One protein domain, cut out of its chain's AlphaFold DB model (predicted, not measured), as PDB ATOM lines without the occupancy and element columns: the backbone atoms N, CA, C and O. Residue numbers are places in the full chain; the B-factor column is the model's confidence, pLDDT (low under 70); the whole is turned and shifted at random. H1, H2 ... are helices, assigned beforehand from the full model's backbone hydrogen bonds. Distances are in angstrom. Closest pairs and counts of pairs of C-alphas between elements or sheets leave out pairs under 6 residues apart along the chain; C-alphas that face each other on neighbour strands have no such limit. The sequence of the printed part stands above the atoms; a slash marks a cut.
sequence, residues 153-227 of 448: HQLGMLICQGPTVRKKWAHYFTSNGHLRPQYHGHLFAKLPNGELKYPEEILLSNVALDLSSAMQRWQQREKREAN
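This is residues 153 to 227 of the 448 residues of an uncharacterized protein of Penicillium decumbens (UniProt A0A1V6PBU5). Four short helices, H1 to H4, make a small cluster of crossed helices, and the longest helix, H5, passes close to H3 and H4 on one side of it, its last residues reaching away from the cluster. Within the cluster H2 touches H1, H3 and H4, H3 is nearest the middle of the whole, and a long loop, residues 188 to 199, joins H3 to H4. The printed part has 75 residues with five named helices, in the order H1, H2, H3, H4, H5, and no named strand; the class is all helix. The whole is compact, with a radius of gyration of the C-alphas of 11.9 A, and the C-alphas span 36 by 29 by 25 A along their three main axes.

H5, residues 211 to 226, is the longest helix, 22.2 A from first to last C-alpha; it begins at C-alpha 211 (-20.636, -11.908, -27.481) and ends at C-alpha 226 (-36.473, -25.025, -19.090). H2, residues 163 to 175, is 18.2 A long. H3, residues 180 to 187, measures 10.4 A, and H4, residues 200 to 206, measures 9.8 A. H1, residues 153 to 159, measures 9.9 A and begins at C-alpha 153 (-32.459, -2.556, -10.593).

H5 touches no helix. It is close to H3 but not clearly touching, with the closest C-alphas, those of His 184 and Trp 218, 7.0 A apart, at a steep tilt of 62 degrees. It is also close to H4 but not clearly touching, with the C-alphas of Leu 204 and Leu 211 closest at 6.1 A. H5 is apart from H1 and from H2. H2 is the hub, touching three helices. It touches H4, with the C-alphas of Ala 170 and Asn 206 closest at 5.6 A, at a steep tilt of 59 degrees, the same way. With residues 165 to 169 alone it touches H1, the closest C-alphas being those of Ile 159 and Arg 166, 6.2 A apart; their tilt of 69 degrees is steep, only just short of about perpendicular. H2 and H3 touch only at the corner by their link, where the C-alphas of Thr 174 and Arg 180 are closest at 5.2 A. H1 touches H3 about perpendicular, at 84 degrees, with the C-alphas of Leu 155 and Tyr 183 closest at 7.0 A. In H1, H2, H3, H4 and H5 every O i to N i+4 pair is within hydrogen-bond range.

The two C-alphas farthest apart, those of Thr 164 and Asn 227, are 36.8 A apart. The printed part has no cut. The link from H3 to H4 is long, and the other three are tight. The mean pLDDT of the printed part is 83.2; residues 177, 208 and 209 are under 70.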
ATOM      1  N   HIS A 153     -32.873  -3.955 -10.533       80.88
ATOM      2  CA  HIS A 153     -32.459  -2.556 -10.593       80.88
ATOM      3  C   HIS A 153     -30.957  -2.383 -10.306       80.88
ATOM      4  O   HIS A 153     -30.261  -1.715 -11.069       80.88
ATOM      5  N   GLN A 154     -30.429  -3.024  -9.256       83.19
ATOM      6  CA  GLN A 154     -28.996  -2.997  -8.934       83.19
ATOM      7  C   GLN A 154     -28.151  -3.665 -10.030       83.19
ATOM      8  O   GLN A 154     -27.118  -3.114 -10.411       83.19
ATOM      9  N   LEU A 155     -28.602  -4.795 -10.594       84.88
ATOM     10  CA  LEU A 155     -27.939  -5.430 -11.741       84.88
ATOM     11  C   LEU A 155     -27.879  -4.485 -12.945       84.88
ATOM     12  O   LEU A 155     -26.802  -4.275 -13.504       84.88
ATOM     13  N   GLY A 156     -29.004  -3.858 -13.298       84.94
ATOM     14  CA  GLY A 156     -29.064  -2.885 -14.385       84.94
ATOM     15  C   GLY A 156     -28.153  -1.673 -14.160       84.94
ATOM     16  O   GLY A 156     -27.435  -1.273 -15.076       84.94
ATOM     17  N   MET A 157     -28.107  -1.128 -12.938       85.50
ATOM     18  CA  MET A 157     -27.190  -0.036 -12.589       85.50
ATOM     19  C   MET A 157     -25.717  -0.423 -12.745       85.50
ATOM     20  O   MET A 157     -24.929   0.402 -13.207       85.50
ATOM     21  N   LEU A 158     -25.338  -1.652 -12.374       84.12
ATOM     22  CA  LEU A 158     -23.965  -2.154 -12.491       84.12
ATOM     23  C   LEU A 158     -23.581  -2.437 -13.952       84.12
ATOM     24  O   LEU A 158     -22.490  -2.056 -14.380       84.12
ATOM     25  N   ILE A 159     -24.494  -3.020 -14.737       86.94
ATOM     26  CA  ILE A 159     -24.325  -3.273 -16.179       86.94
ATOM     27  C   ILE A 159     -24.160  -1.964 -16.973       86.94
ATOM     28  O   ILE A 159     -23.473  -1.970 -17.993       86.94
ATOM     29  N   CYS A 160     -24.702  -0.839 -16.493       85.94
ATOM     30  CA  CYS A 160     -24.581   0.479 -17.130       85.94
ATOM     31  C   CYS A 160     -23.386   1.344 -16.662       85.94
ATOM     32  O   CYS A 160     -23.199   2.431 -17.205       85.94
ATOM     33  N   GLN A 161     -22.557   0.901 -15.706       85.62
ATOM     34  CA  GLN A 161     -21.421   1.696 -15.184       85.62
ATOM     35  C   GLN A 161     -20.343   2.030 -16.234       85.62
ATOM     36  O   GLN A 161     -20.355   1.515 -17.348       85.62
ATOM     37  N   GLY A 162     -19.347   2.851 -15.880       80.62
ATOM     38  CA  GLY A 162     -18.150   3.046 -16.714       80.62
ATOM     39  C   GLY A 162     -17.367   1.735 -16.945       80.62
ATOM     40  O   GLY A 162     -17.329   0.880 -16.056       80.62
ATOM     41  N   PRO A 163     -16.708   1.541 -18.106       80.38
ATOM     42  CA  PRO A 163     -16.218   0.230 -18.559       80.38
ATOM     43  C   PRO A 163     -15.226  -0.457 -17.605       80.38
ATOM     44  O   PRO A 163     -15.255  -1.679 -17.475       80.38
ATOM     45  N   THR A 164     -14.387   0.300 -16.892       78.69
ATOM     46  CA  THR A 164     -13.467  -0.234 -15.869       78.69
ATOM     47  C   THR A 164     -14.220  -0.862 -14.691       78.69
ATOM     48  O   THR A 164     -13.855  -1.935 -14.213       78.69
ATOM     49  N   VAL A 165     -15.307  -0.219 -14.257       79.62
ATOM     50  CA  VAL A 165     -16.185  -0.702 -13.183       79.62
ATOM     51  C   VAL A 165     -16.980  -1.917 -13.668       79.62
ATOM     52  O   VAL A 165     -17.021  -2.926 -12.964       79.62
ATOM     53  N   ARG A 166     -17.512  -1.875 -14.903       85.00
ATOM     54  CA  ARG A 166     -18.212  -3.015 -15.531       85.00
ATOM     55  C   ARG A 166     -17.342  -4.267 -15.572       85.00
ATOM     56  O   ARG A 166     -17.763  -5.298 -15.066       85.00
ATOM     57  N   LYS A 167     -16.102  -4.174 -16.070       81.12
ATOM     58  CA  LYS A 167     -15.180  -5.326 -16.142       81.12
ATOM     59  C   LYS A 167     -14.880  -5.945 -14.772       81.12
ATOM     60  O   LYS A 167     -14.847  -7.169 -14.661       81.12
ATOM     61  N   LYS A 168     -14.708  -5.126 -13.723       80.25
ATOM     62  CA  LYS A 168     -14.475  -5.618 -12.353       80.25
ATOM     63  C   LYS A 168     -15.681  -6.398 -11.813       80.25
ATOM     64  O   LYS A 168     -15.509  -7.503 -11.300       80.25
ATOM     65  N   TRP A 169     -16.891  -5.861 -11.970       79.19
ATOM     66  CA  TRP A 169     -18.119  -6.529 -11.522       79.19
ATOM     67  C   TRP A 169     -18.494  -7.738 -12.383       79.19
ATOM     68  O   TRP A 169     -18.872  -8.770 -11.841       79.19
ATOM     69  N   ALA A 170     -18.307  -7.670 -13.702       81.75
ATOM     70  CA  ALA A 170     -18.499  -8.798 -14.610       81.75
ATOM     71  C   ALA A 170     -17.625 -10.002 -14.229       81.75
ATOM     72  O   ALA A 170     -18.101 -11.138 -14.231       81.75
ATOM     73  N   HIS A 171     -16.365  -9.770 -13.844       79.94
ATOM     74  CA  HIS A 171     -15.507 -10.833 -13.323       79.94
ATOM     75  C   HIS A 171     -16.065 -11.415 -12.013       79.94
ATOM     76  O   HIS A 171     -16.248 -12.626 -11.919       79.94
ATOM     77  N   TYR A 172     -16.436 -10.564 -11.049       81.00
ATOM     78  CA  TYR A 172     -17.042 -10.983  -9.777       81.00
ATOM     79  C   TYR A 172     -18.345 -11.790  -9.956       81.00
ATOM     80  O   TYR A 172     -18.537 -12.797  -9.280       81.00
ATOM     81  N   PHE A 173     -19.229 -11.415 -10.887       80.75
ATOM     82  CA  PHE A 173     -20.479 -12.145 -11.149       80.75
ATOM     83  C   PHE A 173     -20.302 -13.399 -12.013       80.75
ATOM     84  O   PHE A 173     -21.172 -14.266 -12.012       80.75
ATOM     85  N   THR A 174     -19.193 -13.536 -12.746       74.88
ATOM     86  CA  THR A 174     -18.898 -14.753 -13.527       74.88
ATOM     87  C   THR A 174     -18.056 -15.777 -12.763       74.88
ATOM     88  O   THR A 174     -18.145 -16.970 -13.082       74.88
ATOM     89  N   SER A 175     -17.314 -15.357 -11.732       75.44
ATOM     90  CA  SER A 175     -16.677 -16.247 -10.753       75.44
ATOM     91  C   SER A 175     -17.659 -16.724  -9.674       75.44
ATOM     92  O   SER A 175     -17.716 -17.923  -9.400       75.44
ATOM     93  N   ASN A 176     -18.503 -15.841  -9.120       73.88
ATOM     94  CA  ASN A 176     -19.525 -16.220  -8.138       73.88
ATOM     95  C   ASN A 176     -20.675 -17.004  -8.787       73.88
ATOM     96  O   ASN A 176     -21.640 -16.443  -9.310       73.88
ATOM     97  N   GLY A 177     -20.585 -18.334  -8.716       64.75
ATOM     98  CA  GLY A 177     -21.485 -19.259  -9.411       64.75
ATOM     99  C   GLY A 177     -22.982 -19.118  -9.098       64.75
ATOM    100  O   GLY A 177     -23.785 -19.560  -9.916       64.75
ATOM    101  N   HIS A 178     -23.357 -18.495  -7.971       74.81
ATOM    102  CA  HIS A 178     -24.755 -18.281  -7.576       74.81
ATOM    103  C   HIS A 178     -25.396 -17.046  -8.238       74.81
ATOM    104  O   HIS A 178     -26.527 -17.143  -8.698       74.81
ATOM    105  N   LEU A 179     -24.674 -15.922  -8.383       76.38
ATOM    106  CA  LEU A 179     -25.170 -14.736  -9.109       76.38
ATOM    107  C   LEU A 179     -25.053 -14.886 -10.631       76.38
ATOM    108  O   LEU A 179     -25.777 -14.237 -11.384       76.38
ATOM    109  N   ARG A 180     -24.165 -15.764 -11.110       79.38
ATOM    110  CA  ARG A 180     -23.886 -15.961 -12.538       79.38
ATOM    111  C   ARG A 180     -25.111 -16.223 -13.439       79.38
ATOM    112  O   ARG A 180     -25.120 -15.674 -14.544       79.38
ATOM    113  N   PRO A 181     -26.124 -17.033 -13.058       81.69
ATOM    114  CA  PRO A 181     -27.322 -17.227 -13.877       81.69
ATOM    115  C   PRO A 181     -28.140 -15.937 -13.982       81.69
ATOM    116  O   PRO A 181     -28.501 -15.543 -15.088       81.69
ATOM    117  N   GLN A 182     -28.351 -15.249 -12.854       83.94
ATOM    118  CA  GLN A 182     -29.090 -13.989 -12.778       83.94
ATOM    119  C   GLN A 182     -28.395 -12.884 -13.586       83.94
ATOM    120  O   GLN A 182     -29.027 -12.219 -14.403       83.94
ATOM    121  N   TYR A 183     -27.075 -12.742 -13.431       87.50
ATOM    122  CA  TYR A 183     -26.272 -11.761 -14.157       87.50
ATOM    123  C   TYR A 183     -26.328 -11.970 -15.674       87.50
ATOM    124  O   TYR A 183     -26.608 -11.022 -16.405       87.50
ATOM    125  N   HIS A 184     -26.134 -13.199 -16.167       87.06
ATOM    126  CA  HIS A 184     -26.266 -13.469 -17.602       87.06
ATOM    127  C   HIS A 184     -27.714 -13.348 -18.099       87.06
ATOM    128  O   HIS A 184     -27.915 -12.843 -19.199       87.06
ATOM    129  N   GLY A 185     -28.710 -13.750 -17.301       87.69
ATOM    130  CA  GLY A 185     -30.127 -13.602 -17.642       87.69
ATOM    131  C   GLY A 185     -30.543 -12.142 -17.802       87.69
ATOM    132  O   GLY A 185     -31.208 -11.795 -18.770       87.69
ATOM    133  N   HIS A 186     -30.075 -11.262 -16.915       88.81
ATOM    134  CA  HIS A 186     -30.326  -9.828 -17.016       88.81
ATOM    135  C   HIS A 186     -29.527  -9.175 -18.155       88.81
ATOM    136  O   HIS A 186     -30.047  -8.310 -18.856       88.81
ATOM    137  N   LEU A 187     -28.272  -9.592 -18.365       89.50
ATOM    138  CA  LEU A 187     -27.402  -9.070 -19.425       89.50
ATOM    139  C   LEU A 187     -27.922  -9.424 -20.828       89.50
ATOM    140  O   LEU A 187     -27.885  -8.581 -21.718       89.50
ATOM    141  N   PHE A 188     -28.437 -10.641 -21.017       90.62
ATOM    142  CA  PHE A 188     -29.031 -11.108 -22.276       90.62
ATOM    143  C   PHE A 188     -30.565 -10.998 -22.312       90.62
ATOM    144  O   PHE A 188     -31.200 -11.556 -23.211       90.62
ATOM    145  N   ALA A 189     -31.159 -10.263 -21.366       89.88
ATOM    146  CA  ALA A 189     -32.596 -10.032 -21.309       89.88
ATOM    147  C   ALA A 189     -33.098  -9.406 -22.615       89.88
ATOM    148  O   ALA A 189     -32.509  -8.452 -23.137       89.88
ATOM    149  N   LYS A 190     -34.212  -9.933 -23.125       89.25
ATOM    150  CA  LYS A 190     -34.871  -9.426 -24.329       89.25
ATOM    151  C   LYS A 190     -36.020  -8.488 -23.979       89.25
ATOM    152  O   LYS A 190     -36.754  -8.722 -23.022       89.25
ATOM    153  N   LEU A 191     -36.179  -7.445 -24.784       90.25
ATOM    154  CA  LEU A 191     -37.371  -6.604 -24.803       90.25
ATOM    155  C   LEU A 191     -38.524  -7.341 -25.526       90.25
ATOM    156  O   LEU A 191     -38.268  -8.304 -26.254       90.25
ATOM    157  N   PRO A 192     -39.793  -6.906 -25.380       89.88
ATOM    158  CA  PRO A 192     -40.941  -7.567 -26.019       89.88
ATOM    159  C   PRO A 192     -40.897  -7.622 -27.556       89.88
ATOM    160  O   PRO A 192     -41.577  -8.450 -28.153       89.88
ATOM    161  N   ASN A 193     -40.087  -6.777 -28.202       92.31
ATOM    162  CA  ASN A 193     -39.825  -6.810 -29.647       92.31
ATOM    163  C   ASN A 193     -38.778  -7.871 -30.066       92.31
ATOM    164  O   ASN A 193     -38.528  -8.052 -31.255       92.31
ATOM    165  N   GLY A 194     -38.160  -8.570 -29.109       87.00
ATOM    166  CA  GLY A 194     -37.130  -9.585 -29.334       87.00
ATOM    167  C   GLY A 194     -35.686  -9.063 -29.357       87.00
ATOM    168  O   GLY A 194     -34.762  -9.883 -29.376       87.00
ATOM    169  N   GLU A 195     -35.465  -7.749 -29.314       89.69
ATOM    170  CA  GLU A 195     -34.136  -7.128 -29.224       89.69
ATOM    171  C   GLU A 195     -33.535  -7.279 -27.818       89.69
ATOM    172  O   GLU A 195     -34.233  -7.629 -26.866       89.69
ATOM    173  N   LEU A 196     -32.228  -7.041 -27.668       89.44
ATOM    174  CA  LEU A 196     -31.558  -7.085 -26.364       89.44
ATOM    175  C   LEU A 196     -31.771  -5.774 -25.596       89.44
ATOM    176  O   LEU A 196     -31.725  -4.689 -26.167       89.44
ATOM    177  N   LYS A 197     -31.954  -5.877 -24.276       91.31
ATOM    178  CA  LYS A 197     -32.172  -4.741 -23.362       91.31
ATOM    179  C   LYS A 197     -31.002  -3.746 -23.313       91.31
ATOM    180  O   LYS A 197     -31.201  -2.593 -22.937       91.31
ATOM    181  N   TYR A 198     -29.793  -4.187 -23.666       90.50
ATOM    182  CA  TYR A 198     -28.572  -3.382 -23.650       90.50
ATOM    183  C   TYR A 198     -27.914  -3.358 -25.036       90.50
ATOM    184  O   TYR A 198     -27.890  -4.395 -25.702       90.50
ATOM    185  N   PRO A 199     -27.343  -2.214 -25.458       88.94
ATOM    186  CA  PRO A 199     -26.642  -2.091 -26.731       88.94
ATOM    187  C   PRO A 199     -25.310  -2.857 -26.726       88.94
ATOM    188  O   PRO A 199     -24.728  -3.145 -25.672       88.94
ATOM    189  N   GLU A 200     -24.824  -3.195 -27.920       86.44
ATOM    190  CA  GLU A 200     -23.718  -4.136 -28.122       86.44
ATOM    191  C   GLU A 200     -22.407  -3.699 -27.445       86.44
ATOM    192  O   GLU A 200     -21.707  -4.534 -26.876       86.44
ATOM    193  N   GLU A 201     -22.098  -2.405 -27.378       85.25
ATOM    194  CA  GLU A 201     -20.886  -1.886 -26.729       85.25
ATOM    195  C   GLU A 201     -20.920  -2.077 -25.204       85.25
ATOM    196  O   GLU A 201     -19.889  -2.307 -24.558       85.25
ATOM    197  N   ILE A 202     -22.115  -2.014 -24.603       86.31
ATOM    198  CA  ILE A 202     -22.304  -2.341 -23.187       86.31
ATOM    199  C   ILE A 202     -22.118  -3.845 -22.994       86.31
ATOM    200  O   ILE A 202     -21.346  -4.240 -22.116       86.31
ATOM    201  N   LEU A 203     -22.733  -4.676 -23.837       87.31
ATOM    202  CA  LEU A 203     -22.607  -6.134 -23.773       87.31
ATOM    203  C   LEU A 203     -21.148  -6.600 -23.931       87.31
ATOM    204  O   LEU A 203     -20.625  -7.261 -23.035       87.31
ATOM    205  N   LEU A 204     -20.452  -6.176 -24.990       84.81
ATOM    206  CA  LEU A 204     -19.035  -6.479 -25.249       84.81
ATOM    207  C   LEU A 204     -18.118  -6.065 -24.090       84.81
ATOM    208  O   LEU A 204     -17.142  -6.743 -23.788       84.81
ATOM    209  N   SER A 205     -18.426  -4.968 -23.395       82.94
ATOM    210  CA  SER A 205     -17.629  -4.535 -22.238       82.94
ATOM    211  C   SER A 205     -17.900  -5.317 -20.940       82.94
ATOM    212  O   SER A 205     -17.076  -5.265 -20.027       82.94
ATOM    213  N   ASN A 206     -19.032  -6.028 -20.860       83.31
ATOM    214  CA  ASN A 206     -19.424  -6.901 -19.745       83.31
ATOM    215  C   ASN A 206     -19.049  -8.379 -19.988       83.31
ATOM    216  O   ASN A 206     -19.055  -9.175 -19.052       83.31
ATOM    217  N   VAL A 207     -18.717  -8.777 -21.220       81.12
ATOM    218  CA  VAL A 207     -18.381 -10.165 -21.574       81.12
ATOM    219  C   VAL A 207     -16.903 -10.264 -21.959       81.12
ATOM    220  O   VAL A 207     -16.464  -9.690 -22.945       81.12
ATOM    221  N   ALA A 208     -16.116 -11.041 -21.209       68.19
ATOM    222  CA  ALA A 208     -14.684 -11.266 -21.477       68.19
ATOM    223  C   ALA A 208     -14.402 -12.293 -22.605       68.19
ATOM    224  O   ALA A 208     -13.353 -12.933 -22.621       68.19
ATOM    225  N   LEU A 209     -15.369 -12.509 -23.497       67.81
ATOM    226  CA  LEU A 209     -15.418 -13.516 -24.564       67.81
ATOM    227  C   LEU A 209     -16.263 -12.960 -25.721       67.81
ATOM    228  O   LEU A 209     -17.033 -12.023 -25.514       67.81
ATOM    229  N   ASP A 210     -16.203 -13.584 -26.900       81.94
ATOM    230  CA  ASP A 210     -17.076 -13.219 -28.022       81.94
ATOM    231  C   ASP A 210     -18.556 -13.235 -27.615       81.94
ATOM    232  O   ASP A 210     -19.069 -14.228 -27.079       81.94
ATOM    233  N   LEU A 211     -19.253 -12.133 -27.900       81.00
ATOM    234  CA  LEU A 211     -20.636 -11.908 -27.481       81.00
ATOM    235  C   LEU A 211     -21.590 -12.989 -28.008       81.00
ATOM    236  O   LEU A 211     -22.423 -13.507 -27.260       81.00
ATOM    237  N   SER A 212     -21.418 -13.383 -29.270       83.00
ATOM    238  CA  SER A 212     -22.157 -14.468 -29.924       83.00
ATOM    239  C   SER A 212     -21.983 -15.803 -29.189       83.00
ATOM    240  O   SER A 212     -22.972 -16.448 -28.832       83.00
ATOM    241  N   SER A 213     -20.740 -16.182 -28.882       84.56
ATOM    242  CA  SER A 213     -20.397 -17.392 -28.126       84.56
ATOM    243  C   SER A 213     -20.969 -17.373 -26.705       84.56
ATOM    244  O   SER A 213     -21.466 -18.391 -26.222       84.56
ATOM    245  N   ALA A 214     -20.923 -16.228 -26.018       82.81
ATOM    246  CA  ALA A 214     -21.467 -16.089 -24.668       82.81
ATOM    247  C   ALA A 214     -23.002 -16.185 -24.648       82.81
ATOM    248  O   ALA A 214     -23.554 -16.958 -23.859       82.81
ATOM    249  N   MET A 215     -23.679 -15.481 -25.559       84.38
ATOM    250  CA  MET A 215     -25.133 -15.538 -25.713       84.38
ATOM    251  C   MET A 215     -25.600 -16.950 -26.099       84.38
ATOM    252  O   MET A 215     -26.554 -17.458 -25.511       84.38
ATOM    253  N   GLN A 216     -24.912 -17.631 -27.023       86.94
ATOM    254  CA  GLN A 216     -25.248 -19.006 -27.408       86.94
ATOM    255  C   GLN A 216     -25.100 -19.982 -26.227       86.94
ATOM    256  O   GLN A 216     -25.976 -20.818 -26.008       86.94
ATOM    257  N   ARG A 217     -24.028 -19.860 -25.428       84.56
ATOM    258  CA  ARG A 217     -23.818 -20.670 -24.212       84.56
ATOM    259  C   ARG A 217     -24.913 -20.433 -23.167       84.56
ATOM    260  O   ARG A 217     -25.365 -21.395 -22.548       84.56
ATOM    261  N   TRP A 218     -25.358 -19.188 -22.991       84.25
ATOM    262  CA  TRP A 218     -26.460 -18.857 -22.085       84.25
ATOM    263  C   TRP A 218     -27.808 -19.406 -22.587       84.25
ATOM    264  O   TRP A 218     -28.469 -20.129 -21.849       84.25
ATOM    265  N   GLN A 219     -28.156 -19.217 -23.865       86.44
ATOM    266  CA  GLN A 219     -29.374 -19.798 -24.455       86.44
ATOM    267  C   GLN A 219     -29.383 -21.337 -24.409       86.44
ATOM    268  O   GLN A 219     -30.434 -21.954 -24.240       86.44
ATOM    269  N   GLN A 220     -28.223 -21.992 -24.550       86.44
ATOM    270  CA  GLN A 220     -28.110 -23.443 -24.355       86.44
ATOM    271  C   GLN A 220     -28.311 -23.859 -22.890       86.44
ATOM    272  O   GLN A 220     -28.799 -24.964 -22.653       86.44
ATOM    273  N   ARG A 221     -27.950 -23.011 -21.918       82.88
ATOM    274  CA  ARG A 221     -28.239 -23.238 -20.496       82.88
ATOM    275  C   ARG A 221     -29.734 -23.083 -20.218       82.88
ATOM    276  O   ARG A 221     -30.319 -24.047 -19.737       82.88
ATOM    277  N   GLU A 222     -30.355 -21.966 -20.605       82.62
ATOM    278  CA  GLU A 222     -31.810 -21.774 -20.460       82.62
ATOM    279  C   GLU A 222     -32.586 -22.946 -21.063       82.62
ATOM    280  O   GLU A 222     -33.435 -23.538 -20.408       82.62
ATOM    281  N   LYS A 223     -32.245 -23.362 -22.290       83.81
ATOM    282  CA  LYS A 223     -32.906 -24.500 -22.943       83.81
ATOM    283  C   LYS A 223     -32.720 -25.824 -22.197       83.81
ATOM    284  O   LYS A 223     -33.562 -26.700 -22.363       83.81
ATOM    285  N   ARG A 224     -31.672 -26.005 -21.386       82.12
ATOM    286  CA  ARG A 224     -31.485 -27.199 -20.532       82.12
ATOM    287  C   ARG A 224     -32.239 -27.089 -19.207       82.12
ATOM    288  O   ARG A 224     -32.735 -28.101 -18.726       82.12
ATOM    289  N   GLU A 225     -32.333 -25.888 -18.647       79.31
ATOM    290  CA  GLU A 225     -33.039 -25.607 -17.391       79.31
ATOM    291  C   GLU A 225     -34.567 -25.616 -17.607       79.31
ATOM    292  O   GLU A 225     -35.282 -26.307 -16.886       79.31
ATOM    293  N   ALA A 226     -35.064 -24.996 -18.682       76.94
ATOM    294  CA  ALA A 226     -36.473 -25.025 -19.090       76.94
ATOM    295  C   ALA A 226     -36.944 -26.416 -19.564       76.94
ATOM    296  O   ALA A 226     -38.056 -26.831 -19.251       76.94
ATOM    297  N   ASN A 227     -36.090 -27.192 -20.250       77.00
ATOM    298  CA  ASN A 227     -36.351 -28.616 -20.531       77.00
ATOM    299  C   ASN A 227     -35.917 -29.535 -19.368       77.00
ATOM    300  O   ASN A 227     -35.632 -30.718 -19.584       77.00
TER     301      ASN A 227